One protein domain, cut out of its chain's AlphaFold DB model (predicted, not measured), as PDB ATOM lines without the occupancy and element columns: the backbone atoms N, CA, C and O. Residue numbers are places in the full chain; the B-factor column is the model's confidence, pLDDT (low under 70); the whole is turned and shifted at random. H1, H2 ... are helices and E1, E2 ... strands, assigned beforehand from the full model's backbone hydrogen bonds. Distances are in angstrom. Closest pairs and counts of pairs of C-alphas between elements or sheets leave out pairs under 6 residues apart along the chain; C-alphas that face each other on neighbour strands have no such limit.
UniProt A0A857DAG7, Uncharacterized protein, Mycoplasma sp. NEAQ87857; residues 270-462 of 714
ATOM      1  N   SER A 270      15.121 -43.580 -14.216       97.19
ATOM      2  CA  SER A 270      13.979 -44.433 -13.863       97.19
ATOM      3  C   SER A 270      14.217 -45.244 -12.586       97.19
ATOM      4  O   SER A 270      15.346 -45.597 -12.238       97.19
ATOM      5  N   PHE A 271      13.111 -45.583 -11.925       96.88
ATOM      6  CA  PHE A 271      13.025 -46.402 -10.723       96.88
ATOM      7  C   PHE A 271      11.900 -47.430 -10.878       96.88
ATOM      8  O   PHE A 271      10.831 -47.124 -11.406       96.88
ATOM      9  N   ALA A 272      12.136 -48.642 -10.397       95.56
ATOM     10  CA  ALA A 272      11.125 -49.675 -10.241       95.56
ATOM     11  C   ALA A 272      10.422 -49.485  -8.892       95.56
ATOM     12  O   ALA A 272      11.098 -49.337  -7.870       95.56
ATOM     13  N   LEU A 273       9.090 -49.514  -8.888       95.25
ATOM     14  CA  LEU A 273       8.250 -49.428  -7.698       95.25
ATOM     15  C   LEU A 273       7.501 -50.748  -7.481       95.25
ATOM     16  O   LEU A 273       6.951 -51.324  -8.419       95.25
ATOM     17  N   ARG A 274       7.425 -51.190  -6.229       93.62
ATOM     18  CA  ARG A 274       6.502 -52.234  -5.760       93.62
ATOM     19  C   ARG A 274       6.070 -51.895  -4.341       93.62
ATOM     20  O   ARG A 274       6.867 -51.350  -3.586       93.62
ATOM     21  N   TRP A 275       4.860 -52.260  -3.950       93.44
ATOM     22  CA  TRP A 275       4.455 -52.263  -2.550       93.44
ATOM     23  C   TRP A 275       3.513 -53.419  -2.250       93.44
ATOM     24  O   TRP A 275       2.712 -53.818  -3.094       93.44
ATOM     25  N   ASP A 276       3.635 -53.932  -1.032       92.94
ATOM     26  CA  ASP A 276       2.858 -55.049  -0.511       92.94
ATOM     27  C   ASP A 276       1.900 -54.519   0.570       92.94
ATOM     28  O   ASP A 276       2.286 -53.700   1.412       92.94
ATOM     29  N   PHE A 277       0.650 -54.975   0.553       93.06
ATOM     30  CA  PHE A 277      -0.404 -54.604   1.500       93.06
ATOM     31  C   PHE A 277      -0.508 -55.608   2.662       93.06
ATOM     32  O   PHE A 277       0.019 -56.723   2.601       93.06
ATOM     33  N   ASN A 278      -1.201 -55.227   3.738       92.50
ATOM     34  CA  ASN A 278      -1.401 -56.091   4.908       92.50
ATOM     35  C   ASN A 278      -2.257 -57.346   4.630       92.50
ATOM     36  O   ASN A 278      -2.076 -58.350   5.315       92.50
ATOM     37  N   ASP A 279      -3.151 -57.320   3.639       92.56
ATOM     38  CA  ASP A 279      -3.931 -58.484   3.185       92.56
ATOM     39  C   ASP A 279      -3.148 -59.453   2.278       92.56
ATOM     40  O   ASP A 279      -3.678 -60.485   1.869       92.56
ATOM     41  N   GLY A 280      -1.882 -59.146   1.971       91.62
ATOM     42  CA  GLY A 280      -1.042 -59.928   1.062       91.62
ATOM     43  C   GLY A 280      -1.230 -59.594  -0.421       91.62
ATOM     44  O   GLY A 280      -0.557 -60.195  -1.263       91.62
ATOM     45  N   GLY A 281      -2.095 -58.632  -0.762       91.12
ATOM     46  CA  GLY A 281      -2.096 -58.016  -2.086       91.12
ATOM     47  C   GLY A 281      -0.802 -57.236  -2.347       91.12
ATOM     48  O   GLY A 281      -0.079 -56.866  -1.423       91.12
ATOM     49  N   TYR A 282      -0.513 -56.943  -3.613       91.00
ATOM     50  CA  TYR A 282       0.603 -56.079  -3.999       91.00
ATOM     51  C   TYR A 282       0.258 -55.255  -5.242       91.00
ATOM     52  O   TYR A 282      -0.599 -55.636  -6.040       91.00
ATOM     53  N   SER A 283       0.947 -54.130  -5.412       91.38
ATOM     54  CA  SER A 283       0.907 -53.301  -6.621       91.38
ATOM     55  C   SER A 283       2.293 -52.691  -6.881       91.38
ATOM     56  O   SER A 283       3.274 -53.041  -6.216       91.38
ATOM     57  N   GLY A 284       2.442 -51.893  -7.934       92.00
ATOM     58  CA  GLY A 284       3.752 -51.487  -8.443       92.00
ATOM     59  C   GLY A 284       3.713 -50.872  -9.835       92.00
ATOM     60  O   GLY A 284       2.667 -50.778 -10.471       92.00
ATOM     61  N   GLY A 285       4.883 -50.455 -10.309       93.75
ATOM     62  CA  GLY A 285       5.031 -49.773 -11.589       93.75
ATOM     63  C   GLY A 285       6.457 -49.290 -11.843       93.75
ATOM     64  O   GLY A 285       7.398 -49.627 -11.125       93.75
ATOM     65  N   THR A 286       6.607 -48.438 -12.847       95.94
ATOM     66  CA  THR A 286       7.823 -47.685 -13.146       95.94
ATOM     67  C   THR A 286       7.577 -46.207 -12.839       95.94
ATOM     68  O   THR A 286       6.512 -45.662 -13.121       95.94
ATOM     69  N   ALA A 287       8.569 -45.535 -12.268       97.69
ATOM     70  CA  ALA A 287       8.582 -44.085 -12.101       97.69
ATOM     71  C   ALA A 287       9.909 -43.504 -12.598       97.69
ATOM     72  O   ALA A 287      10.859 -44.245 -12.857       97.69
ATOM     73  N   TRP A 288      10.006 -42.186 -12.741       97.62
ATOM     74  CA  TRP A 288      11.244 -41.517 -13.151       97.62
ATOM     75  C   TRP A 288      11.362 -40.107 -12.575       97.62
ATOM     76  O   TRP A 288      10.356 -39.463 -12.292       97.62
ATOM     77  N   LEU A 289      12.594 -39.621 -12.402       98.56
ATOM     78  CA  LEU A 289      12.859 -38.281 -11.877       98.56
ATOM     79  C   LEU A 289      12.403 -37.206 -12.878       98.56
ATOM     80  O   LEU A 289      13.084 -36.935 -13.873       98.56
ATOM     81  N   LEU A 290      11.247 -36.608 -12.587       98.38
ATOM     82  CA  LEU A 290      10.681 -35.464 -13.300       98.38
ATOM     83  C   LEU A 290      11.409 -34.180 -12.911       98.38
ATOM     84  O   LEU A 290      11.760 -33.378 -13.773       98.38
ATOM     85  N   ASP A 291      11.610 -34.002 -11.607       98.38
ATOM     86  CA  ASP A 291      12.064 -32.757 -11.000       98.38
ATOM     87  C   ASP A 291      12.730 -33.029  -9.641       98.38
ATOM     88  O   ASP A 291      12.572 -34.104  -9.056       98.38
ATOM     89  N   TYR A 292      13.461 -32.055  -9.106       98.50
ATOM     90  CA  TYR A 292      13.940 -32.082  -7.725       98.50
ATOM     91  C   TYR A 292      14.065 -30.675  -7.141       98.50
ATOM     92  O   TYR A 292      14.235 -29.685  -7.852       98.50
ATOM     93  N   HIS A 293      14.059 -30.611  -5.814       97.69
ATOM     94  CA  HIS A 293      14.506 -29.460  -5.041       97.69
ATOM     95  C   HIS A 293      15.652 -29.899  -4.122       97.69
ATOM     96  O   HIS A 293      15.560 -30.927  -3.447       97.69
ATOM     97  N   LYS A 294      16.747 -29.136  -4.104       97.19
ATOM     98  CA  LYS A 294      17.872 -29.340  -3.185       97.19
ATOM     99  C   LYS A 294      17.633 -28.475  -1.948       97.19
ATOM    100  O   LYS A 294      17.677 -27.255  -2.063       97.19
ATOM    101  N   VAL A 295      17.400 -29.112  -0.802       96.50
ATOM    102  CA  VAL A 295      17.035 -28.434   0.453       96.50
ATOM    103  C   VAL A 295      18.245 -27.719   1.057       96.50
ATOM    104  O   VAL A 295      18.146 -26.574   1.484       96.50
ATOM    105  N   ASP A 296      19.404 -28.382   1.061       94.44
ATOM    106  CA  ASP A 296      20.634 -27.881   1.677       94.44
ATOM    107  C   ASP A 296      21.901 -28.466   1.025       94.44
ATOM    108  O   ASP A 296      21.854 -29.233   0.061       94.44
ATOM    109  N   ASN A 297      23.068 -28.076   1.543       92.38
ATOM    110  CA  ASN A 297      24.361 -28.611   1.110       92.38
ATOM    111  C   ASN A 297      24.768 -29.914   1.820       92.38
ATOM    112  O   ASN A 297      25.671 -30.592   1.328       92.38
ATOM    113  N   ASP A 298      24.081 -30.301   2.897       92.75
ATOM    114  CA  ASP A 298      24.329 -31.536   3.654       92.75
ATOM    115  C   ASP A 298      23.747 -32.781   2.963       92.75
ATOM    116  O   ASP A 298      23.978 -33.921   3.379       92.75
ATOM    117  N   GLY A 299      23.067 -32.571   1.836       94.62
ATOM    118  CA  GLY A 299      22.654 -33.606   0.899       94.62
ATOM    119  C   GLY A 299      21.190 -33.996   1.025       94.62
ATOM    120  O   GLY A 299      20.842 -35.073   0.539       94.62
ATOM    121  N   ASN A 300      20.355 -33.159   1.648       97.69
ATOM    122  CA  ASN A 300      18.908 -33.340   1.659       97.69
ATOM    123  C   ASN A 300      18.275 -32.828   0.352       97.69
ATOM    124  O   ASN A 300      18.553 -31.723  -0.119       97.69
ATOM    125  N   TYR A 301      17.393 -33.640  -0.228       98.25
ATOM    126  CA  TYR A 301      16.636 -33.343  -1.441       98.25
ATOM    127  C   TYR A 301      15.169 -33.737  -1.264       98.25
ATOM    128  O   TYR A 301      14.845 -34.690  -0.554       98.25
ATOM    129  N   LYS A 302      14.302 -33.045  -2.003       98.25
ATOM    130  CA  LYS A 302      12.988 -33.542  -2.411       98.25
ATOM    131  C   LYS A 302      13.104 -34.014  -3.853       98.25
ATOM    132  O   LYS A 302      13.458 -33.219  -4.724       98.25
ATOM    133  N   LEU A 303      12.837 -35.291  -4.104       98.69
ATOM    134  CA  LEU A 303      12.758 -35.845  -5.454       98.69
ATOM    135  C   LEU A 303      11.298 -35.940  -5.872       98.69
ATOM    136  O   LEU A 303      10.471 -36.432  -5.105       98.69
ATOM    137  N   PHE A 304      10.999 -35.525  -7.096       98.75
ATOM    138  CA  PHE A 304       9.662 -35.611  -7.664       98.75
ATOM    139  C   PHE A 304       9.660 -36.662  -8.773       98.75
ATOM    140  O   PHE A 304      10.272 -36.490  -9.831       98.75
ATOM    141  N   LEU A 305       9.016 -37.792  -8.491       98.75
ATOM    142  CA  LEU A 305       9.003 -38.973  -9.347       98.75
ATOM    143  C   LEU A 305       7.678 -39.035 -10.110       98.75
ATOM    144  O   LEU A 305       6.629 -39.242  -9.503       98.75
ATOM    145  N   ALA A 306       7.713 -38.862 -11.430       98.56
ATOM    146  CA  ALA A 306       6.530 -39.018 -12.272       98.56
ATOM    147  C   ALA A 306       6.249 -40.497 -12.570       98.56
ATOM    148  O   ALA A 306       7.168 -41.289 -12.785       98.56
ATOM    149  N   THR A 307       4.967 -40.850 -12.608       98.12
ATOM    150  CA  THR A 307       4.446 -42.173 -12.978       98.12
ATOM    151  C   THR A 307       2.992 -42.034 -13.458       98.12
ATOM    152  O   THR A 307       2.480 -40.920 -13.574       98.12
ATOM    153  N   ASN A 308       2.314 -43.132 -13.790       97.31
ATOM    154  CA  ASN A 308       0.901 -43.088 -14.165       97.31
ATOM    155  C   ASN A 308      -0.013 -42.830 -12.955       97.31
ATOM    156  O   ASN A 308       0.304 -43.220 -11.828       97.31
ATOM    157  N   TYR A 309      -1.205 -42.279 -13.200       96.81
ATOM    158  CA  TYR A 309      -2.261 -42.206 -12.184       96.81
ATOM    159  C   TYR A 309      -2.611 -43.602 -11.665       96.81
ATOM    160  O   TYR A 309      -2.633 -43.808 -10.458       96.81
ATOM    161  N   HIS A 310      -2.789 -44.579 -12.559       94.81
ATOM    162  CA  HIS A 310      -3.143 -45.950 -12.174       94.81
ATOM    163  C   HIS A 310      -2.040 -46.706 -11.396       94.81
ATOM    164  O   HIS A 310      -2.292 -47.792 -10.881       94.81
ATOM    165  N   VAL A 311      -0.827 -46.143 -11.302       94.31
ATOM    166  CA  VAL A 311       0.251 -46.620 -10.417       94.31
ATOM    167  C   VAL A 311       0.200 -45.863  -9.085       94.31
ATOM    168  O   VAL A 311       0.188 -46.478  -8.024       94.31
ATOM    169  N   ALA A 312       0.119 -44.529  -9.114       96.00
ATOM    170  CA  ALA A 312       0.139 -43.704  -7.904       96.00
ATOM    171  C   ALA A 312      -1.146 -43.762  -7.058       96.00
ATOM    172  O   ALA A 312      -1.084 -43.530  -5.855       96.00
ATOM    173  N   VAL A 313      -2.302 -44.078  -7.651       93.94
ATOM    174  CA  VAL A 313      -3.610 -44.120  -6.963       93.94
ATOM    175  C   VAL A 313      -3.651 -45.122  -5.801       93.94
ATOM    176  O   VAL A 313      -4.411 -44.946  -4.848       93.94
ATOM    177  N   ASP A 314      -2.801 -46.150  -5.852       91.56
ATOM    178  CA  ASP A 314      -2.667 -47.189  -4.829       91.56
ATOM    179  C   ASP A 314      -1.538 -46.934  -3.816       91.56
ATOM    180  O   ASP A 314      -1.347 -47.743  -2.907       91.56
ATOM    181  N   ILE A 315      -0.838 -45.800  -3.929       94.12
ATOM    182  CA  ILE A 315       0.177 -45.338  -2.976       94.12
ATOM    183  C   ILE A 315      -0.484 -44.373  -1.986       94.12
ATOM    184  O   ILE A 315      -1.131 -43.408  -2.390       94.12
ATOM    185  N   TYR A 316      -0.350 -44.651  -0.688       93.06
ATOM    186  CA  TYR A 316      -0.828 -43.777   0.385       93.06
ATOM    187  C   TYR A 316      -0.137 -44.079   1.724       93.06
ATOM    188  O   TYR A 316       0.353 -45.187   1.957       93.06
ATOM    189  N   GLY A 317      -0.136 -43.103   2.628       90.00
ATOM    190  CA  GLY A 317       0.424 -43.200   3.972       90.00
ATOM    191  C   GLY A 317      -0.121 -42.133   4.934       90.00
ATOM    192  O   GLY A 317      -0.925 -41.286   4.553       90.00
ATOM    193  N   PRO A 318       0.319 -42.137   6.207       85.88
ATOM    194  CA  PRO A 318      -0.161 -41.191   7.224       85.88
ATOM    195  C   PRO A 318       0.305 -39.739   7.002       85.88
ATOM    196  O   PRO A 318      -0.153 -38.847   7.707       85.88
ATOM    197  N   ASN A 319       1.217 -39.516   6.049       88.06
ATOM    198  CA  ASN A 319       1.887 -38.239   5.789       88.06
ATOM    199  C   ASN A 319       1.492 -37.605   4.436       88.06
ATOM    200  O   ASN A 319       2.153 -36.658   4.008       88.06
ATOM    201  N   ASP A 320       0.485 -38.135   3.731       92.62
ATOM    202  CA  ASP A 320       0.003 -37.538   2.477       92.62
ATOM    203  C   ASP A 320      -0.642 -36.162   2.698       92.62
ATOM    204  O   ASP A 320      -1.184 -35.859   3.763       92.62
ATOM    205  N   TYR A 321      -0.620 -35.337   1.652       95.31
ATOM    206  CA  TYR A 321      -1.329 -34.059   1.637       95.31
ATOM    207  C   TYR A 321      -2.851 -34.274   1.704       95.31
ATOM    208  O   TYR A 321      -3.374 -35.287   1.234       95.31
ATOM    209  N   GLN A 322      -3.575 -33.312   2.284       94.00
ATOM    210  CA  GLN A 322      -5.009 -33.431   2.589       94.00
ATOM    211  C   GLN A 322      -5.870 -33.745   1.351       94.00
ATOM    212  O   GLN A 322      -6.899 -34.406   1.464       94.00
ATOM    213  N   GLU A 323      -5.444 -33.294   0.172       91.06
ATOM    214  CA  GLU A 323      -6.069 -33.549  -1.127       91.06
ATOM    215  C   GLU A 323      -6.026 -35.023  -1.548       91.06
ATOM    216  O   GLU A 323      -6.915 -35.478  -2.266       91.06
ATOM    217  N   TRP A 324      -4.997 -35.754  -1.114       94.38
ATOM    218  CA  TRP A 324      -4.672 -37.104  -1.585       94.38
ATOM    219  C   TRP A 324      -4.792 -38.178  -0.494       94.38
ATOM    220  O   TRP A 324      -4.637 -39.365  -0.780       94.38
ATOM    221  N   ALA A 325      -5.115 -37.787   0.742       94.00
ATOM    222  CA  ALA A 325      -5.322 -38.698   1.864       94.00
ATOM    223  C   ALA A 325      -6.439 -39.728   1.586       94.00
ATOM    224  O   ALA A 325      -7.533 -39.378   1.135       94.00
ATOM    225  N   GLN A 326      -6.186 -41.004   1.908       93.88
ATOM    226  CA  GLN A 326      -7.082 -42.130   1.589       93.88
ATOM    227  C   GLN A 326      -7.681 -42.818   2.845       93.88
ATOM    228  O   GLN A 326      -7.402 -43.992   3.103       93.88
ATOM    229  N   PRO A 327      -8.509 -42.131   3.664       93.06
ATOM    230  CA  PRO A 327      -9.005 -42.661   4.941       93.06
ATOM    231  C   PRO A 327      -9.833 -43.952   4.820       93.06
ATOM    232  O   PRO A 327      -9.803 -44.777   5.735       93.06
ATOM    233  N   ASN A 328     -10.510 -44.190   3.689       92.62
ATOM    234  CA  ASN A 328     -11.326 -45.392   3.469       92.62
ATOM    235  C   ASN A 328     -10.480 -46.661   3.238       92.62
ATOM    236  O   ASN A 328     -11.041 -47.750   3.117       92.62
ATOM    237  N   ARG A 329      -9.149 -46.521   3.142       89.75
ATOM    238  CA  ARG A 329      -8.166 -47.607   2.989       89.75
ATOM    239  C   ARG A 329      -7.341 -47.875   4.252       89.75
ATOM    240  O   ARG A 329      -6.480 -48.749   4.259       89.75
ATOM    241  N   SER A 330      -7.638 -47.176   5.350       84.69
ATOM    242  CA  SER A 330      -6.982 -47.343   6.659       84.69
ATOM    243  C   SER A 330      -7.030 -48.773   7.232       84.69
ATOM    244  O   SER A 330      -6.251 -49.095   8.125       84.69
ATOM    245  N   ASN A 331      -7.900 -49.641   6.707       87.88
ATOM    246  CA  ASN A 331      -8.020 -51.049   7.083       87.88
ATOM    247  C   ASN A 331      -7.036 -52.003   6.372       87.88
ATOM    248  O   ASN A 331      -6.875 -53.125   6.845       87.88
ATOM    249  N   ASN A 332      -6.384 -51.598   5.273       90.44
ATOM    250  CA  ASN A 332      -5.404 -52.427   4.552       90.44
ATOM    251  C   ASN A 332      -4.139 -51.640   4.135       90.44
ATOM    252  O   ASN A 332      -3.805 -51.601   2.949       90.44
ATOM    253  N   PRO A 333      -3.441 -50.975   5.076       91.50
ATOM    254  CA  PRO A 333      -2.336 -50.078   4.750       91.50
ATOM    255  C   PRO A 333      -1.163 -50.798   4.072       91.50
ATOM    256  O   PRO A 333      -0.973 -52.009   4.218       91.50
ATOM    257  N   ILE A 334      -0.337 -50.017   3.370       93.38
ATOM    258  CA  ILE A 334       0.928 -50.490   2.801       93.38
ATOM    259  C   ILE A 334       1.853 -50.959   3.932       93.38
ATOM    260  O   ILE A 334       2.145 -50.211   4.868       93.38
ATOM    261  N   LYS A 335       2.318 -52.202   3.813       90.69
ATOM    262  CA  LYS A 335       3.187 -52.889   4.770       90.69
ATOM    263  C   LYS A 335       4.661 -52.647   4.450       90.69
ATOM    264  O   LYS A 335       5.413 -52.190   5.307       90.69
ATOM    265  N   ASP A 336       5.045 -52.920   3.205       90.19
ATOM    266  CA  ASP A 336       6.400 -52.756   2.678       90.19
ATOM    267  C   ASP A 336       6.336 -51.999   1.347       90.19
ATOM    268  O   ASP A 336       5.573 -52.374   0.459       90.19
ATOM    269  N   PHE A 337       7.158 -50.959   1.178       94.06
ATOM    270  CA  PHE A 337       7.307 -50.246  -0.094       94.06
ATOM    271  C   PHE A 337       8.745 -50.371  -0.599       94.06
ATOM    272  O   PHE A 337       9.691 -50.059   0.120       94.06
ATOM    273  N   TYR A 338       8.917 -50.788  -1.846       94.06
ATOM    274  CA  TYR A 338      10.195 -51.044  -2.497       94.06
ATOM    275  C   TYR A 338      10.427 -50.017  -3.607       94.06
ATOM    276  O   TYR A 338       9.633 -49.916  -4.543       94.06
ATOM    277  N   ILE A 339      11.559 -49.315  -3.548       95.50
ATOM    278  CA  ILE A 339      12.082 -48.525  -4.670       95.50
ATOM    279  C   ILE A 339      13.438 -49.084  -5.104       95.50
ATOM    280  O   ILE A 339      14.328 -49.275  -4.275       95.50
ATOM    281  N   GLY A 340      13.600 -49.389  -6.393       94.94
ATOM    282  CA  GLY A 340      14.772 -50.096  -6.919       94.94
ATOM    283  C   GLY A 340      15.189 -49.678  -8.324       94.94
ATOM    284  O   GLY A 340      14.520 -48.877  -8.970       94.94
ATOM    285  N   PHE A 341      16.309 -50.218  -8.802       95.56
ATOM    286  CA  PHE A 341      16.788 -50.029 -10.174       95.56
ATOM    287  C   PHE A 341      17.683 -51.196 -10.629       95.56
ATOM    288  O   PHE A 341      18.224 -51.945  -9.808       95.56
ATOM    289  N   ASP A 342      17.840 -51.342 -11.946       93.81
ATOM    290  CA  ASP A 342      18.660 -52.377 -12.584       93.81
ATOM    291  C   ASP A 342      20.152 -51.989 -12.549       93.81
ATOM    292  O   ASP A 342      20.635 -51.180 -13.342       93.81
ATOM    293  N   VAL A 343      20.898 -52.567 -11.606       94.81
ATOM    294  CA  VAL A 343      22.344 -52.354 -11.415       94.81
ATOM    295  C   VAL A 343      23.157 -52.947 -12.567       94.81
ATOM    296  O   VAL A 343      24.220 -52.422 -12.900       94.81
ATOM    297  N   LYS A 344      22.670 -54.032 -13.180       91.44
ATOM    298  CA  LYS A 344      23.356 -54.728 -14.275       91.44
ATOM    299  C   LYS A 344      23.321 -53.912 -15.568       91.44
ATOM    300  O   LYS A 344      24.339 -53.832 -16.253       91.44
ATOM    301  N   ASN A 345      22.171 -53.320 -15.884       90.88
ATOM    302  CA  ASN A 345      21.949 -52.556 -17.113       90.88
ATOM    303  C   ASN A 345      22.097 -51.030 -16.930       90.88
ATOM    304  O   ASN A 345      22.077 -50.304 -17.919       90.88
ATOM    305  N   SER A 346      22.291 -50.529 -15.700       93.25
ATOM    306  CA  SER A 346      22.549 -49.105 -15.431       93.25
ATOM    307  C   SER A 346      23.692 -48.552 -16.292       93.25
ATOM    308  O   SER A 346      24.763 -49.155 -16.407       93.25
ATOM    309  N   ALA A 347      23.506 -47.364 -16.868       93.56
ATOM    310  CA  ALA A 347      24.571 -46.654 -17.572       93.56
ATOM    311  C   ALA A 347      25.678 -46.176 -16.607       93.56
ATOM    312  O   ALA A 347      26.860 -46.236 -16.964       93.56
ATOM    313  N   SER A 348      25.306 -45.803 -15.378       96.06
ATOM    314  CA  SER A 348      26.120 -45.035 -14.430       96.06
ATOM    315  C   SER A 348      27.504 -45.618 -14.133       96.06
ATOM    316  O   SER A 348      27.669 -46.765 -13.699       96.06
ATOM    317  N   VAL A 349      28.524 -44.766 -14.268       95.94
ATOM    318  CA  VAL A 349      29.911 -45.073 -13.880       95.94
ATOM    319  C   VAL A 349      30.034 -45.248 -12.361       95.94
ATOM    320  O   VAL A 349      30.793 -46.107 -11.903       95.94
ATOM    321  N   GLY A 350      29.268 -44.481 -11.575       96.19
ATOM    322  CA  GLY A 350      29.245 -44.569 -10.112       96.19
ATOM    323  C   GLY A 350      28.737 -45.930  -9.639       96.19
ATOM    324  O   GLY A 350      29.437 -46.628  -8.899       96.19
ATOM    325  N   VAL A 351      27.576 -46.354 -10.151       97.56
ATOM    326  CA  VAL A 351      26.980 -47.674  -9.878       97.56
ATOM    327  C   VAL A 351      27.943 -48.802 -10.260       97.56
ATOM    328  O   VAL A 351      28.276 -49.631  -9.413       97.56
ATOM    329  N   LYS A 352      28.456 -48.813 -11.501       97.00
ATOM    330  CA  LYS A 352      29.374 -49.860 -11.997       97.00
ATOM    331  C   LYS A 352      30.639 -49.983 -11.147       97.00
ATOM    332  O   LYS A 352      31.064 -51.094 -10.819       97.00
ATOM    333  N   LYS A 353      31.231 -48.849 -10.756       97.31
ATOM    334  CA  LYS A 353      32.408 -48.794  -9.875       97.31
ATOM    335  C   LYS A 353      32.098 -49.367  -8.492       97.31
ATOM    336  O   LYS A 353      32.869 -50.187  -7.994       97.31
ATOM    337  N   TRP A 354      30.980 -48.973  -7.882       97.12
ATOM    338  CA  TRP A 354      30.594 -49.465  -6.560       97.12
ATOM    339  C   TRP A 354      30.248 -50.953  -6.564       97.12
ATOM    340  O   TRP A 354      30.799 -51.676  -5.738       97.12
ATOM    341  N   ALA A 355      29.442 -51.430  -7.517       97.25
ATOM    342  CA  ALA A 355      29.050 -52.838  -7.607       97.25
ATOM    343  C   ALA A 355      30.269 -53.764  -7.766       97.25
ATOM    344  O   ALA A 355      30.390 -54.769  -7.062       97.25
ATOM    345  N   LYS A 356      31.238 -53.375  -8.611       97.25
ATOM    346  CA  LYS A 356      32.517 -54.085  -8.749       97.25
ATOM    347  C   LYS A 356      33.318 -54.097  -7.441       97.25
ATOM    348  O   LYS A 356      33.833 -55.145  -7.056       97.25
ATOM    349  N   ASN A 357      33.421 -52.956  -6.759       97.50
ATOM    350  CA  ASN A 357      34.214 -52.823  -5.533       97.50
ATOM    351  C   ASN A 357      33.622 -53.599  -4.344       97.50
ATOM    352  O   ASN A 357      34.373 -54.154  -3.545       97.50
ATOM    353  N   THR A 358      32.293 -53.666  -4.227       96.25
ATOM    354  CA  THR A 358      31.600 -54.407  -3.156       96.25
ATOM    355  C   THR A 358      31.358 -55.879  -3.492       96.25
ATOM    356  O   THR A 358      30.921 -56.627  -2.619       96.25
ATOM    357  N   LYS A 359      31.673 -56.307  -4.726       96.12
ATOM    358  CA  LYS A 359      31.326 -57.620  -5.302       96.12
ATOM    359  C   LYS A 359      29.812 -57.882  -5.321       96.12
ATOM    360  O   LYS A 359      29.373 -59.018  -5.156       96.12
ATOM    361  N   PHE A 360      29.017 -56.830  -5.514       95.00
ATOM    362  CA  PHE A 360      27.567 -56.934  -5.623       95.00
ATOM    363  C   PHE A 360      27.181 -57.704  -6.892       95.00
ATOM    364  O   PHE A 360      27.589 -57.338  -7.993       95.00
ATOM    365  N   ASN A 361      26.417 -58.784  -6.725       91.94
ATOM    366  CA  ASN A 361      26.121 -59.765  -7.773       91.94
ATOM    367  C   ASN A 361      24.622 -59.917  -8.097       91.94
ATOM    368  O   ASN A 361      24.277 -60.730  -8.953       91.94
ATOM    369  N   LYS A 362      23.729 -59.158  -7.443       92.00
ATOM    370  CA  LYS A 362      22.312 -59.095  -7.830       92.00
ATOM    371  C   LYS A 362      22.156 -58.219  -9.079       92.00
ATOM    372  O   LYS A 362      22.866 -57.228  -9.233       92.00
ATOM    373  N   ASN A 363      21.171 -58.526  -9.928       90.88
ATOM    374  CA  ASN A 363      20.825 -57.665 -11.068       90.88
ATOM    375  C   ASN A 363      20.275 -56.294 -10.622       90.88
ATOM    376  O   ASN A 363      20.443 -55.315 -11.339       90.88
ATOM    377  N   PHE A 364      19.604 -56.227  -9.468       91.88
ATOM    378  CA  PHE A 364      18.901 -55.043  -8.965       91.88
ATOM    379  C   PHE A 364      19.378 -54.688  -7.556       91.88
ATOM    380  O   PHE A 364      19.642 -55.583  -6.752       91.88
ATOM    381  N   ALA A 365      19.418 -53.391  -7.252       94.00
ATOM    382  CA  ALA A 365      19.497 -52.867  -5.891       94.00
ATOM    383  C   ALA A 365      18.207 -52.102  -5.577       94.00
ATOM    384  O   ALA A 365      17.638 -51.443  -6.449       94.00
ATOM    385  N   TYR A 366      17.745 -52.201  -4.335       92.69
ATOM    386  CA  TYR A 366      16.513 -51.572  -3.871       92.69
ATOM    387  C   TYR A 366      16.640 -51.111  -2.419       92.69
ATOM    388  O   TYR A 366      17.520 -51.554  -1.682       92.69
ATOM    389  N   ARG A 367      15.735 -50.223  -2.010       91.31
ATOM    390  CA  ARG A 367      15.498 -49.845  -0.618       91.31
ATOM    391  C   ARG A 367      14.057 -50.190  -0.264       91.31
ATOM    392  O   ARG A 367      13.147 -49.840  -1.011       91.31
ATOM    393  N   ILE A 368      13.873 -50.846   0.881       91.75
ATOM    394  CA  ILE A 368      12.564 -50.958   1.528       91.75
ATOM    395  C   ILE A 368      12.360 -49.687   2.361       91.75
ATOM    396  O   ILE A 368      13.267 -49.256   3.079       91.75
ATOM    397  N   LEU A 369      11.200 -49.055   2.225       91.19
ATOM    398  CA  LEU A 369      10.813 -47.833   2.917       91.19
ATOM    399  C   LEU A 369       9.782 -48.166   3.995       91.19
ATOM    400  O   LEU A 369       8.832 -48.910   3.757       91.19
ATOM    401  N   LYS A 370       9.978 -47.603   5.191       85.88
ATOM    402  CA  LYS A 370       9.007 -47.679   6.290       85.88
ATOM    403  C   LYS A 370       7.810 -46.765   5.989       85.88
ATOM    404  O   LYS A 370       8.012 -45.784   5.277       85.88
ATOM    405  N   PRO A 371       6.613 -46.998   6.566       84.94
ATOM    406  CA  PRO A 371       5.400 -46.231   6.246       84.94
ATOM    407  C   PRO A 371       5.559 -44.701   6.263       84.94
ATOM    408  O   PRO A 371       5.106 -44.025   5.346       84.94
ATOM    409  N   ASN A 372       6.292 -44.150   7.236       85.69
ATOM    410  CA  ASN A 372       6.532 -42.702   7.349       85.69
ATOM    411  C   ASN A 372       7.556 -42.145   6.330       85.69
ATOM    412  O   ASN A 372       7.825 -40.946   6.332       85.69
ATOM    413  N   SER A 373       8.154 -43.003   5.501       89.56
ATOM    414  CA  SER A 373       9.173 -42.687   4.488       89.56
ATOM    415  C   SER A 373       8.775 -43.139   3.075       89.56
ATOM    416  O   SER A 373       9.608 -43.078   2.170       89.56
ATOM    417  N   ILE A 374       7.537 -43.613   2.887       93.69
ATOM    418  CA  ILE A 374       6.945 -43.877   1.568       93.69
ATOM    419  C   ILE A 374       6.842 -42.541   0.801       93.69
ATOM    420  O   ILE A 374       6.551 -41.518   1.429       93.69
ATOM    421  N   PRO A 375       7.080 -42.504  -0.526       96.38
ATOM    422  CA  PRO A 375       6.865 -41.298  -1.319       96.38
ATOM    423  C   PRO A 375       5.401 -40.852  -1.247       96.38
ATOM    424  O   PRO A 375       4.502 -41.621  -1.585       96.38
ATOM    425  N   LYS A 376       5.170 -39.609  -0.822       96.06
ATOM    426  CA  LYS A 376       3.831 -39.005  -0.737       96.06
ATOM    427  C   LYS A 376       3.294 -38.754  -2.134       96.06
ATOM    428  O   LYS A 376       4.052 -38.336  -3.011       96.06
ATOM    429  N   VAL A 377       1.994 -38.894  -2.347       97.19
ATOM    430  CA  VAL A 377       1.378 -38.406  -3.587       97.19
ATOM    431  C   VAL A 377       1.339 -36.876  -3.530       97.19
ATOM    432  O   VAL A 377       0.739 -36.331  -2.612       97.19
ATOM    433  N   ILE A 378       1.970 -36.164  -4.477       97.62
ATOM    434  CA  ILE A 378       1.903 -34.685  -4.545       97.62
ATOM    435  C   ILE A 378       0.936 -34.185  -5.625       97.62
ATOM    436  O   ILE A 378       0.291 -33.150  -5.448       97.62
ATOM    437  N   PHE A 379       0.771 -34.931  -6.718       98.25
ATOM    438  CA  PHE A 379      -0.216 -34.628  -7.753       98.25
ATOM    439  C   PHE A 379      -0.777 -35.912  -8.363       98.25
ATOM    440  O   PHE A 379      -0.014 -36.750  -8.841       98.25
ATOM    441  N   LEU A 380      -2.105 -36.022  -8.415       96.94
ATOM    442  CA  LEU A 380      -2.824 -36.923  -9.313       96.94
ATOM    443  C   LEU A 380      -3.520 -36.077 -10.381       96.94
ATOM    444  O   LEU A 380      -4.190 -35.098 -10.047       96.94
ATOM    445  N   ALA A 381      -3.452 -36.478 -11.651       96.69
ATOM    446  CA  ALA A 381      -4.257 -35.873 -12.714       96.69
ATOM    447  C   ALA A 381      -5.726 -36.356 -12.662       96.69
ATOM    448  O   ALA A 381      -6.273 -36.831 -13.656       96.69
ATOM    449  N   GLN A 382      -6.368 -36.230 -11.495       94.25
ATOM    450  CA  GLN A 382      -7.756 -36.608 -11.208       94.25
ATOM    451  C   GLN A 382      -8.617 -35.356 -10.995       94.25
ATOM    452  O   GLN A 382      -8.206 -34.442 -10.284       94.25
ATOM    453  N   ASN A 383      -9.808 -35.301 -11.606       93.44
ATOM    454  CA  ASN A 383     -10.778 -34.193 -11.506       93.44
ATOM    455  C   ASN A 383     -10.153 -32.790 -11.702       93.44
ATOM    456  O   ASN A 383     -10.620 -31.789 -11.154       93.44
ATOM    457  N   PHE A 384      -9.069 -32.725 -12.481       94.88
ATOM    458  CA  PHE A 384      -8.162 -31.582 -12.603       94.88
ATOM    459  C   PHE A 384      -8.676 -30.483 -13.549       94.88
ATOM    460  O   PHE A 384      -7.969 -29.511 -13.807       94.88
ATOM    461  N   THR A 385      -9.905 -30.620 -14.061       92.62
ATOM    462  CA  THR A 385     -10.564 -29.687 -14.988       92.62
ATOM    463  C   THR A 385     -12.017 -29.418 -14.575       92.62
ATOM    464  O   THR A 385     -12.719 -30.319 -14.116       92.62
ATOM    465  N   GLN A 386     -12.496 -28.185 -14.749       86.88
ATOM    466  CA  GLN A 386     -13.802 -27.731 -14.234       86.88
ATOM    467  C   GLN A 386     -14.990 -28.513 -14.813       86.88
ATOM    468  O   GLN A 386     -15.906 -28.898 -14.091       86.88
ATOM    469  N   ASN A 387     -14.957 -28.819 -16.112       71.44
ATOM    470  CA  ASN A 387     -15.992 -29.606 -16.785       71.44
ATOM    471  C   ASN A 387     -16.120 -31.030 -16.223       71.44
ATOM    472  O   ASN A 387     -17.227 -31.561 -16.204       71.44
ATOM    473  N   THR A 388     -15.029 -31.638 -15.741       66.12
ATOM    474  CA  THR A 388     -15.086 -32.995 -15.171       66.12
ATOM    475  C   THR A 388     -15.774 -33.052 -13.810       66.12
ATOM    476  O   THR A 388     -16.376 -34.071 -13.493       66.12
ATOM    477  N   GLN A 389     -15.764 -31.959 -13.042       59.41
ATOM    478  CA  GLN A 389     -16.437 -31.882 -11.737       59.41
ATOM    479  C   GLN A 389     -17.956 -31.670 -11.864       59.41
ATOM    480  O   GLN A 389     -18.713 -32.057 -10.977       59.41
ATOM    481  N   ASN A 390     -18.414 -31.103 -12.985       58.47
ATOM    482  CA  ASN A 390     -19.827 -30.791 -13.226       58.47
ATOM    483  C   ASN A 390     -20.657 -31.992 -13.725       58.47
ATOM    484  O   ASN A 390     -21.884 -31.908 -13.783       58.47
ATOM    485  N   ILE A 391     -20.022 -33.113 -14.091       69.44
ATOM    486  CA  ILE A 391     -20.718 -34.327 -14.541       69.44
ATOM    487  C   ILE A 391     -20.994 -35.211 -13.319       69.44
ATOM    488  O   ILE A 391     -20.136 -35.969 -12.866       69.44
ATOM    489  N   ALA A 392     -22.209 -35.093 -12.780       68.88
ATOM    490  CA  ALA A 392     -22.610 -35.725 -11.525       68.88
ATOM    491  C   ALA A 392     -22.238 -37.221 -11.439       68.88
ATOM    492  O   ALA A 392     -22.502 -38.009 -12.349       68.88
ATOM    493  N   ASN A 393     -21.674 -37.609 -10.291       76.44
ATOM    494  CA  ASN A 393     -21.280 -38.976  -9.923       76.44
ATOM    495  C   ASN A 393     -20.140 -39.617 -10.748       76.44
ATOM    496  O   ASN A 393     -19.896 -40.818 -10.594       76.44
ATOM    497  N   LYS A 394     -19.399 -38.857 -11.570       87.75
ATOM    498  CA  LYS A 394     -18.195 -39.350 -12.263       87.75
ATOM    499  C   LYS A 394     -16.914 -38.701 -11.736       87.75
ATOM    500  O   LYS A 394     -16.812 -37.485 -11.660       87.75
ATOM    501  N   ASN A 395     -15.910 -39.531 -11.453       89.94
ATOM    502  CA  ASN A 395     -14.519 -39.102 -11.297       89.94
ATOM    503  C   ASN A 395     -13.798 -39.274 -12.633       89.94
ATOM    504  O   ASN A 395     -13.868 -40.359 -13.208       89.94
ATOM    505  N   TYR A 396     -13.068 -38.269 -13.104       93.81
ATOM    506  CA  TYR A 396     -12.257 -38.352 -14.319       93.81
ATOM    507  C   TYR A 396     -10.764 -38.312 -14.006       93.81
ATOM    508  O   TYR A 396     -10.349 -37.701 -13.021       93.81
ATOM    509  N   TYR A 397      -9.950 -38.927 -14.861       95.50
ATOM    510  CA  TYR A 397      -8.494 -38.886 -14.752       95.50
ATOM    511  C   TYR A 397      -7.809 -38.846 -16.122       95.50
ATOM    512  O   TYR A 397      -8.297 -39.437 -17.084       95.50
ATOM    513  N   SER A 398      -6.647 -38.203 -16.189       95.88
ATOM    514  CA  SER A 398      -5.633 -38.488 -17.211       95.88
ATOM    515  C   SER A 398      -4.517 -39.305 -16.562       95.88
ATOM    516  O   SER A 398      -4.308 -39.200 -15.354       95.88
ATOM    517  N   ASP A 399      -3.818 -40.163 -17.306       96.06
ATOM    518  CA  ASP A 399      -2.993 -41.206 -16.680       96.06
ATOM    519  C   ASP A 399      -1.579 -40.748 -16.268       96.06
ATOM    520  O   ASP A 399      -0.563 -41.283 -16.710       96.06
ATOM    521  N   PHE A 400      -1.519 -39.747 -15.389       98.19
ATOM    522  CA  PHE A 400      -0.296 -39.119 -14.893       98.19
ATOM    523  C   PHE A 400      -0.404 -38.779 -13.402       98.19
ATOM    524  O   PHE A 400      -1.451 -38.347 -12.912       98.19
ATOM    525  N   ALA A 401       0.706 -38.934 -12.693       98.38
ATOM    526  CA  ALA A 401       0.865 -38.574 -11.297       98.38
ATOM    527  C   ALA A 401       2.325 -38.229 -10.977       98.38
ATOM    528  O   ALA A 401       3.247 -38.612 -11.703       98.38
ATOM    529  N   VAL A 402       2.533 -37.539  -9.856       98.75
ATOM    530  CA  VAL A 402       3.856 -37.243  -9.300       98.75
ATOM    531  C   VAL A 402       3.877 -37.591  -7.814       98.75
ATOM    532  O   VAL A 402       2.969 -37.225  -7.064       98.75
ATOM    533  N   LEU A 403       4.939 -38.281  -7.398       98.62
ATOM    534  CA  LEU A 403       5.248 -38.628  -6.013       98.62
ATOM    535  C   LEU A 403       6.383 -37.736  -5.492       98.62
ATOM    536  O   LEU A 403       7.353 -37.509  -6.209       98.62
ATOM    537  N   GLU A 404       6.305 -37.275  -4.246       98.44
ATOM    538  CA  GLU A 404       7.395 -36.592  -3.548       98.44
ATOM    539  C   GLU A 404       8.114 -37.554  -2.592       98.44
ATOM    540  O   GLU A 404       7.501 -38.116  -1.683       98.44
ATOM    541  N   TRP A 405       9.432 -37.683  -2.749       97.69
ATOM    542  CA  TRP A 405      10.288 -38.471  -1.864       97.69
ATOM    543  C   TRP A 405      11.357 -37.596  -1.195       97.69
ATOM    544  O   TRP A 405      12.235 -37.043  -1.862       97.69
ATOM    545  N   ASP A 406      11.279 -37.486   0.134       96.69
ATOM    546  CA  ASP A 406      12.289 -36.841   0.981       96.69
ATOM    547  C   ASP A 406      13.487 -37.777   1.206       96.69
ATOM    548  O   ASP A 406      13.322 -38.942   1.584       96.69
ATOM    549  N   ILE A 407      14.707 -37.282   0.979       95.81
ATOM    550  CA  ILE A 407      15.913 -38.119   0.961       95.81
ATOM    551  C   ILE A 407      17.182 -37.352   1.352       95.81
ATOM    552  O   ILE A 407      17.431 -36.257   0.856       95.81
ATOM    553  N   ASN A 408      18.046 -37.979   2.157       96.00
ATOM    554  CA  ASN A 408      19.437 -37.556   2.333       96.00
ATOM    555  C   ASN A 408      20.387 -38.490   1.556       96.00
ATOM    556  O   ASN A 408      20.371 -39.703   1.762       96.00
ATOM    557  N   LEU A 409      21.224 -37.941   0.667       95.75
ATOM    558  CA  LEU A 409      22.149 -38.709  -0.192       95.75
ATOM    559  C   LEU A 409      23.518 -39.022   0.445       95.75
ATOM    560  O   LEU A 409      24.328 -39.730  -0.165       95.75
ATOM    561  N   ASN A 410      23.774 -38.498   1.644       94.06
ATOM    562  CA  ASN A 410      25.002 -38.678   2.420       94.06
ATOM    563  C   ASN A 410      24.797 -39.584   3.654       94.06
ATOM    564  O   ASN A 410      25.750 -40.209   4.117       94.06
ATOM    565  N   GLN A 411      23.563 -39.704   4.156       91.94
ATOM    566  CA  GLN A 411      23.176 -40.586   5.257       91.94
ATOM    567  C   GLN A 411      23.445 -42.060   4.913       91.94
ATOM    568  O   GLN A 411      22.945 -42.584   3.917       91.94
ATOM    569  N   ALA A 412      24.180 -42.754   5.783       90.19
ATOM    570  CA  ALA A 412      24.249 -44.214   5.800       90.19
ATOM    571  C   ALA A 412      23.043 -44.799   6.556       90.19
ATOM    572  O   ALA A 412      22.542 -44.175   7.490       90.19
ATOM    573  N   LEU A 413      22.600 -46.006   6.187       89.94
ATOM    574  CA  LEU A 413      21.512 -46.669   6.907       89.94
ATOM    575  C   LEU A 413      21.994 -47.126   8.288       89.94
ATOM    576  O   LEU A 413      23.056 -47.744   8.412       89.94
ATOM    577  N   ASN A 414      21.178 -46.875   9.307       89.50
ATOM    578  CA  ASN A 414      21.350 -47.364  10.672       89.50
ATOM    579  C   ASN A 414      20.328 -48.477  10.992       89.50
ATOM    580  O   ASN A 414      19.476 -48.807  10.168       89.50
ATOM    581  N   GLN A 415      20.389 -49.083  12.185       85.44
ATOM    582  CA  GLN A 415      19.460 -50.166  12.547       85.44
ATOM    583  C   GLN A 415      17.986 -49.722  12.498       85.44
ATOM    584  O   GLN A 415      17.146 -50.482  12.023       85.44
ATOM    585  N   ASN A 416      17.675 -48.482  12.882       86.38
ATOM    586  CA  ASN A 416      16.307 -47.963  12.886       86.38
ATOM    587  C   ASN A 416      15.755 -47.680  11.478       86.38
ATOM    588  O   ASN A 416      14.542 -47.535  11.338       86.38
ATOM    589  N   ASP A 417      16.590 -47.674  10.431       84.44
ATOM    590  CA  ASP A 417      16.138 -47.514   9.040       84.44
ATOM    591  C   ASP A 417      15.624 -48.831   8.428       84.44
ATOM    592  O   ASP A 417      14.916 -48.809   7.423       84.44
ATOM    593  N   ILE A 418      15.940 -49.980   9.040       84.31
ATOM    594  CA  ILE A 418      15.730 -51.321   8.469       84.31
ATOM    595  C   ILE A 418      14.568 -52.057   9.154       84.31
ATOM    596  O   ILE A 418      14.253 -51.810  10.321       84.31
ATOM    597  N   LEU A 419      13.908 -52.949   8.414       81.81
ATOM    598  CA  LEU A 419      12.950 -53.930   8.929       81.81
ATOM    599  C   LEU A 419      13.658 -55.285   9.096       81.81
ATOM    600  O   LEU A 419      14.336 -55.744   8.175       81.81
ATOM    601  N   TYR A 420      13.514 -55.906  10.268       81.81
ATOM    602  CA  TYR A 420      14.135 -57.188  10.618       81.81
ATOM    603  C   TYR A 420      13.067 -58.199  11.055       81.81
ATOM    604  O   TYR A 420      12.137 -57.808  11.763       81.81
ATOM    605  N   PRO A 421      13.210 -59.490  10.713       81.62
ATOM    606  CA  PRO A 421      12.486 -60.567  11.380       81.62
ATOM    607  C   PRO A 421      12.853 -60.656  12.873       81.62
ATOM    608  O   PRO A 421      14.004 -60.431  13.251       81.62
ATOM    609  N   ASN A 422      11.880 -60.989  13.727       83.88
ATOM    610  CA  ASN A 422      12.032 -60.973  15.193       83.88
ATOM    611  C   ASN A 422      13.017 -62.030  15.740       83.88
ATOM    612  O   ASN A 422      13.460 -61.928  16.881       83.88
ATOM    613  N   ASP A 423      13.346 -63.045  14.943       89.00
ATOM    614  CA  ASP A 423      14.268 -64.144  15.245       89.00
ATOM    615  C   ASP A 423      15.736 -63.837  14.877       89.00
ATOM    616  O   ASP A 423      16.643 -64.603  15.217       89.00
ATOM    617  N   TYR A 424      16.010 -62.711  14.207       90.44
ATOM    618  CA  TYR A 424      17.365 -62.367  13.774       90.44
ATOM    619  C   TYR A 424      18.268 -61.988  14.954       90.44
ATOM    620  O   TYR A 424      18.098 -60.961  15.608       90.44
ATOM    621  N   ASN A 425      19.321 -62.779  15.172       92.69
ATOM    622  CA  ASN A 425      20.371 -62.442  16.132       92.69
ATOM    623  C   ASN A 425      21.217 -61.229  15.675       92.69
ATOM    624  O   ASN A 425      21.247 -60.859  14.500       92.69
ATOM    625  N   GLN A 426      21.980 -60.635  16.600       91.75
ATOM    626  CA  GLN A 426      22.773 -59.423  16.337       91.75
ATOM    627  C   GLN A 426      23.819 -59.569  15.212       91.75
ATOM    628  O   GLN A 426      24.147 -58.582  14.550       91.75
ATOM    629  N   ALA A 427      24.331 -60.776  14.941       92.31
ATOM    630  CA  ALA A 427      25.234 -61.005  13.812       92.31
ATOM    631  C   ALA A 427      24.478 -60.997  12.471       92.31
ATOM    632  O   ALA A 427      24.953 -60.384  11.513       92.31
ATOM    633  N   ALA A 428      23.280 -61.592  12.417       91.81
ATOM    634  CA  ALA A 428      22.388 -61.533  11.258       91.81
ATOM    635  C   ALA A 428      21.905 -60.096  10.982       91.81
ATOM    636  O   ALA A 428      21.998 -59.630   9.846       91.81
ATOM    637  N   ILE A 429      21.506 -59.355  12.025       91.56
ATOM    638  CA  ILE A 429      21.181 -57.917  11.956       91.56
ATOM    639  C   ILE A 429      22.349 -57.126  11.348       91.56
ATOM    640  O   ILE A 429      22.172 -56.398  10.372       91.56
ATOM    641  N   LYS A 430      23.568 -57.301  11.877       92.56
ATOM    642  CA  LYS A 430      24.774 -56.601  11.400       92.56
ATOM    643  C   LYS A 430      25.157 -56.983   9.965       92.56
ATOM    644  O   LYS A 430      25.653 -56.136   9.221       92.56
ATOM    645  N   TYR A 431      24.921 -58.231   9.560       92.44
ATOM    646  CA  TYR A 431      25.124 -58.685   8.185       92.44
ATOM    647  C   TYR A 431      24.108 -58.053   7.221       92.44
ATOM    648  O   TYR A 431      24.512 -57.488   6.202       92.44
ATOM    649  N   LEU A 432      22.814 -58.070   7.558       91.00
ATOM    650  CA  LEU A 432      21.762 -57.463   6.738       91.00
ATOM    651  C   LEU A 432      21.958 -55.945   6.605       91.00
ATOM    652  O   LEU A 432      21.920 -55.422   5.493       91.00
ATOM    653  N   LEU A 433      22.280 -55.260   7.706       92.50
ATOM    654  CA  LEU A 433      22.625 -53.834   7.731       92.50
ATOM    655  C   LEU A 433      23.808 -53.497   6.810       92.50
ATOM    656  O   LEU A 433      23.801 -52.454   6.153       92.50
ATOM    657  N   LYS A 434      24.812 -54.379   6.716       93.69
ATOM    658  CA  LYS A 434      25.937 -54.216   5.784       93.69
ATOM    659  C   LYS A 434      25.494 -54.362   4.325       93.69
ATOM    660  O   LYS A 434      25.936 -53.573   3.493       93.69
ATOM    661  N   GLN A 435      24.640 -55.338   4.011       92.69
ATOM    662  CA  GLN A 435      24.151 -55.550   2.642       92.69
ATOM    663  C   GLN A 435      23.227 -54.412   2.186       92.69
ATOM    664  O   GLN A 435      23.455 -53.834   1.126       92.69
ATOM    665  N   GLN A 436      22.271 -53.996   3.023       92.19
ATOM    666  CA  GLN A 436      21.385 -52.877   2.691       92.19
ATOM    667  C   GLN A 436      22.140 -51.542   2.591       92.19
ATOM    668  O   GLN A 436      21.785 -50.714   1.761       92.19
ATOM    669  N   ASN A 437      23.238 -51.337   3.334       94.62
ATOM    670  CA  ASN A 437      24.117 -50.181   3.108       94.62
ATOM    671  C   ASN A 437      24.853 -50.226   1.753       94.62
ATOM    672  O   ASN A 437      25.124 -49.171   1.185       94.62
ATOM    673  N   ILE A 438      25.153 -51.408   1.199       96.00
ATOM    674  CA  ILE A 438      25.709 -51.534  -0.161       96.00
ATOM    675  C   ILE A 438      24.634 -51.197  -1.203       96.00
ATOM    676  O   ILE A 438      24.895 -50.421  -2.120       96.00
ATOM    677  N   GLU A 439      23.419 -51.723  -1.041       95.50
ATOM    678  CA  GLU A 439      22.283 -51.445  -1.932       95.50
ATOM    679  C   GLU A 439      21.873 -49.967  -1.885       95.50
ATOM    680  O   GLU A 439      21.659 -49.341  -2.922       95.50
ATOM    681  N   TRP A 440      21.897 -49.363  -0.697       95.31
ATOM    682  CA  TRP A 440      21.705 -47.930  -0.510       95.31
ATOM    683  C   TRP A 440      22.839 -47.090  -1.103       95.31
ATOM    684  O   TRP A 440      22.591 -46.063  -1.739       95.31
ATOM    685  N   LYS A 441      24.098 -47.529  -0.978       96.56
ATOM    686  CA  LYS A 441      25.223 -46.849  -1.629       96.56
ATOM    687  C   LYS A 441      25.076 -46.873  -3.152       96.56
ATOM    688  O   LYS A 441      25.341 -45.851  -3.773       96.56
ATOM    689  N   LEU A 442      24.609 -47.977  -3.738       97.69
ATOM    690  CA  LEU A 442      24.290 -48.069  -5.169       97.69
ATOM    691  C   LEU A 442      23.127 -47.136  -5.550       97.69
ATOM    692  O   LEU A 442      23.255 -46.375  -6.507       97.69
ATOM    693  N   MET A 443      22.045 -47.122  -4.764       97.00
ATOM    694  CA  MET A 443      20.888 -46.238  -4.967       97.00
ATOM    695  C   MET A 443      21.265 -44.747  -4.907       97.00
ATOM    696  O   MET A 443      20.883 -43.980  -5.784       97.00
ATOM    697  N   THR A 444      22.071 -44.324  -3.930       97.19
ATOM    698  CA  THR A 444      22.522 -42.920  -3.818       97.19
ATOM    699  C   THR A 444      23.424 -42.473  -4.970       97.19
ATOM    700  O   THR A 444      23.483 -41.279  -5.246       97.19
ATOM    701  N   GLU A 445      24.122 -43.382  -5.658       97.81
ATOM    702  CA  GLU A 445      24.878 -43.037  -6.871       97.81
ATOM    703  C   GLU A 445      23.974 -43.024  -8.114       97.81
ATOM    704  O   GLU A 445      24.110 -42.121  -8.932       97.81
ATOM    705  N   HIS A 446      22.998 -43.939  -8.216       98.00
ATOM    706  CA  HIS A 446      21.964 -43.909  -9.264       98.00
ATOM    707  C   HIS A 446      21.121 -42.629  -9.211       98.00
ATOM    708  O   HIS A 446      20.877 -42.008 -10.235       98.00
ATOM    709  N   ILE A 447      20.753 -42.156  -8.018       98.25
ATOM    710  CA  ILE A 447      19.999 -40.902  -7.854       98.25
ATOM    711  C   ILE A 447      20.830 -39.672  -8.267       98.25
ATOM    712  O   ILE A 447      20.287 -38.729  -8.839       98.25
ATOM    713  N   LYS A 448      22.153 -39.679  -8.050       97.62
ATOM    714  CA  LYS A 448      23.049 -38.623  -8.565       97.62
ATOM    715  C   LYS A 448      23.165 -38.670 -10.090       97.62
ATOM    716  O   LYS A 448      23.214 -37.615 -10.721       97.62
ATOM    717  N   ASP A 449      23.169 -39.866 -10.677       97.44
ATOM    718  CA  ASP A 449      23.083 -40.079 -12.128       97.44
ATOM    719  C   ASP A 449      21.757 -39.521 -12.680       97.44
ATOM    720  O   ASP A 449      21.766 -38.751 -13.636       97.44
ATOM    721  N   ALA A 450      20.634 -39.798 -12.006       98.06
ATOM    722  CA  ALA A 450      19.301 -39.304 -12.354       98.06
ATOM    723  C   ALA A 450      19.209 -37.771 -12.327       98.06
ATOM    724  O   ALA A 450      18.714 -37.169 -13.282       98.06
ATOM    725  N   ILE A 451      19.732 -37.138 -11.270       98.12
ATOM    726  CA  ILE A 451      19.846 -35.675 -11.156       98.12
ATOM    727  C   ILE A 451      20.701 -35.126 -12.306       98.12
ATOM    728  O   ILE A 451      20.253 -34.239 -13.029       98.12
ATOM    729  N   SER A 452      21.871 -35.721 -12.560       96.88
ATOM    730  CA  SER A 452      22.777 -35.309 -13.646       96.88
ATOM    731  C   SER A 452      22.151 -35.476 -15.040       96.88
ATOM    732  O   SER A 452      22.381 -34.664 -15.938       96.88
ATOM    733  N   ALA A 453      21.330 -36.511 -15.236       94.69
ATOM    734  CA  ALA A 453      20.600 -36.771 -16.473       94.69
ATOM    735  C   ALA A 453      19.441 -35.781 -16.676       94.69
ATOM    736  O   ALA A 453      19.188 -35.367 -17.812       94.69
ATOM    737  N   LEU A 454      18.769 -35.350 -15.604       95.62
ATOM    738  CA  LEU A 454      17.777 -34.275 -15.660       95.62
ATOM    739  C   LEU A 454      18.438 -32.908 -15.904       95.62
ATOM    740  O   LEU A 454      17.971 -32.169 -16.765       95.62
ATOM    741  N   ASP A 455      19.553 -32.597 -15.239       95.38
ATOM    742  CA  ASP A 455      20.369 -31.401 -15.504       95.38
ATOM    743  C   ASP A 455      20.815 -31.332 -16.971       95.38
ATOM    744  O   ASP A 455      20.690 -30.291 -17.626       95.38
ATOM    745  N   SER A 456      21.275 -32.467 -17.504       91.81
ATOM    746  CA  SER A 456      21.663 -32.619 -18.909       91.81
ATOM    747  C   SER A 456      20.467 -32.470 -19.851       91.81
ATOM    748  O   SER A 456      20.595 -31.835 -20.892       91.81
ATOM    749  N   SER A 457      19.289 -32.988 -19.476       89.81
ATOM    750  CA  SER A 457      18.037 -32.798 -20.229       89.81
ATOM    751  C   SER A 457      17.651 -31.323 -20.279       89.81
ATOM    752  O   SER A 457      17.452 -30.766 -21.354       89.81
ATOM    753  N   TYR A 458      17.603 -30.666 -19.120       90.94
ATOM    754  CA  TYR A 458      17.281 -29.249 -18.997       90.94
ATOM    755  C   TYR A 458      18.220 -28.396 -19.859       90.94
ATOM    756  O   TYR A 458      17.762 -27.606 -20.681       90.94
ATOM    757  N   SER A 459      19.529 -28.642 -19.769       89.19
ATOM    758  CA  SER A 459      20.558 -27.948 -20.562       89.19
ATOM    759  C   SER A 459      20.554 -28.327 -22.054       89.19
ATOM    760  O   SER A 459      21.067 -27.585 -22.894       89.19
ATOM    761  N   LYS A 460      19.989 -29.488 -22.421       86.31
ATOM    762  CA  LYS A 460      19.808 -29.897 -23.820       86.31
ATOM    763  C   LYS A 460      18.611 -29.197 -24.460       86.31
ATOM    764  O   LYS A 460      18.762 -28.791 -25.611       86.31
ATOM    765  N   TYR A 461      17.483 -29.096 -23.749       83.56
ATOM    766  CA  TYR A 461      16.179 -28.693 -24.292       83.56
ATOM    767  C   TYR A 461      15.839 -27.211 -24.095       83.56
ATOM    768  O   TYR A 461      15.229 -26.618 -24.981       83.56
ATOM    769  N   THR A 462      16.251 -26.601 -22.981       77.25
ATOM    770  CA  THR A 462      16.058 -25.156 -22.775       77.25
ATOM    771  C   THR A 462      17.038 -24.332 -23.609       77.25
ATOM    772  O   THR A 462      18.141 -24.783 -23.922       77.25
TER     773      THR A 462
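What this domain is: This is residues 270 to 462 of the 714 residues of an uncharacterized protein of Mycoplasma sp. NEAQ87857 (UniProt A0A857DAG7). Picture one strongly twisted sheet of seven strands, with the long helix H4 packed over one face near its E5 end, and with residues 456 to 462, of which 456 to 461 belong to H4, sticking out. H2 lies beside H4, while small H3 marks the far end beyond E6 and E7. The 193 printed residues run E1 E2 E3 H1 E4 H2 E5 E6 H3 E7 H4, four named helices and seven named strands of mixed class, and the sheet, E5 - E4 - E1 - E2 - E3 - E7 - E6, is antiparallel throughout. The whole is compact, with a radius of gyration of the C-alphas of 18.2 A and spans of 59 by 49 by 30 A.

Where its parts are: Find C-alpha 270 at (13.979, -44.433, -13.863); from there E1, residues 270 to 277, runs 23.4 A. Look next for E2, residues 282 to 294, 31.8 A long, which bends by 70 degrees at residue 290, and for E3, residues 300 to 307. H1 is residues 309 to 312, E4 334 to 342, H2 349 to 358, E5 364 to 369, E6 376 to 382 and H3 386 to 389. E7, residues 396 to 408, spans 35.8 A and bends by 63 degrees at residue 399. H4, residues 426 to 461, covers 51.4 A and ends at C-alpha 461, (16.179, -28.693, -24.292).

How they stand to each other: Begin at E1, E2 and E3, a meander, each strand the antiparallel neighbour of the one before; E1 and E2 form a hairpin, as do E2 and E3. Look for N 273 and O 285 at 2.8 A, and N 306 and O 288 at 2.8 A. The pairing is staggered: E2 pairs with E1 over residues 282 to 288 and with E3 over 288 to 294. E3 and E7 are antiparallel neighbours, with N 301 and O 407 within hydrogen-bond range at 2.8 A, and E7 has the edge strand E6 as its other antiparallel neighbour, with N 404 and O 376 within hydrogen-bond range at 2.8 A. E4 and E1 are antiparallel neighbours, with N 338 and O 274 within hydrogen-bond range at 2.7 A, and the edge strand E5 is the antiparallel neighbour of E4, with N 367 and O 339 within hydrogen-bond range at 2.8 A. H4 is on one face of the sheet, making two layers, helix over sheet; its closest C-alphas to E5 are Glu 439 and Ala 365, 5.0 A. H2, not on the sheet, touches H4 at residues 438 to 449 alone, closest at the C-alphas of Val 351 and Leu 442, 5.4 A, with a shallow tilt of 13 degrees, opposite ways. H1 stands at the sheet's level, height 2.5 A, and H3 only grazes the sheet with residues 387 to 389. In H2 and H4 every O i to N i+4 pair is within hydrogen-bond range; H1 and H3 are too short for one.

The domain as a whole: The C-alphas of Asn 390 and Ala 427, the two farthest apart, are 60.6 A from each other. The printed part has no cut, and its long links are H1 to E4 and E7 to H4. Mean pLDDT of the printed part is 92.6; residues 388 to 392 are under 70.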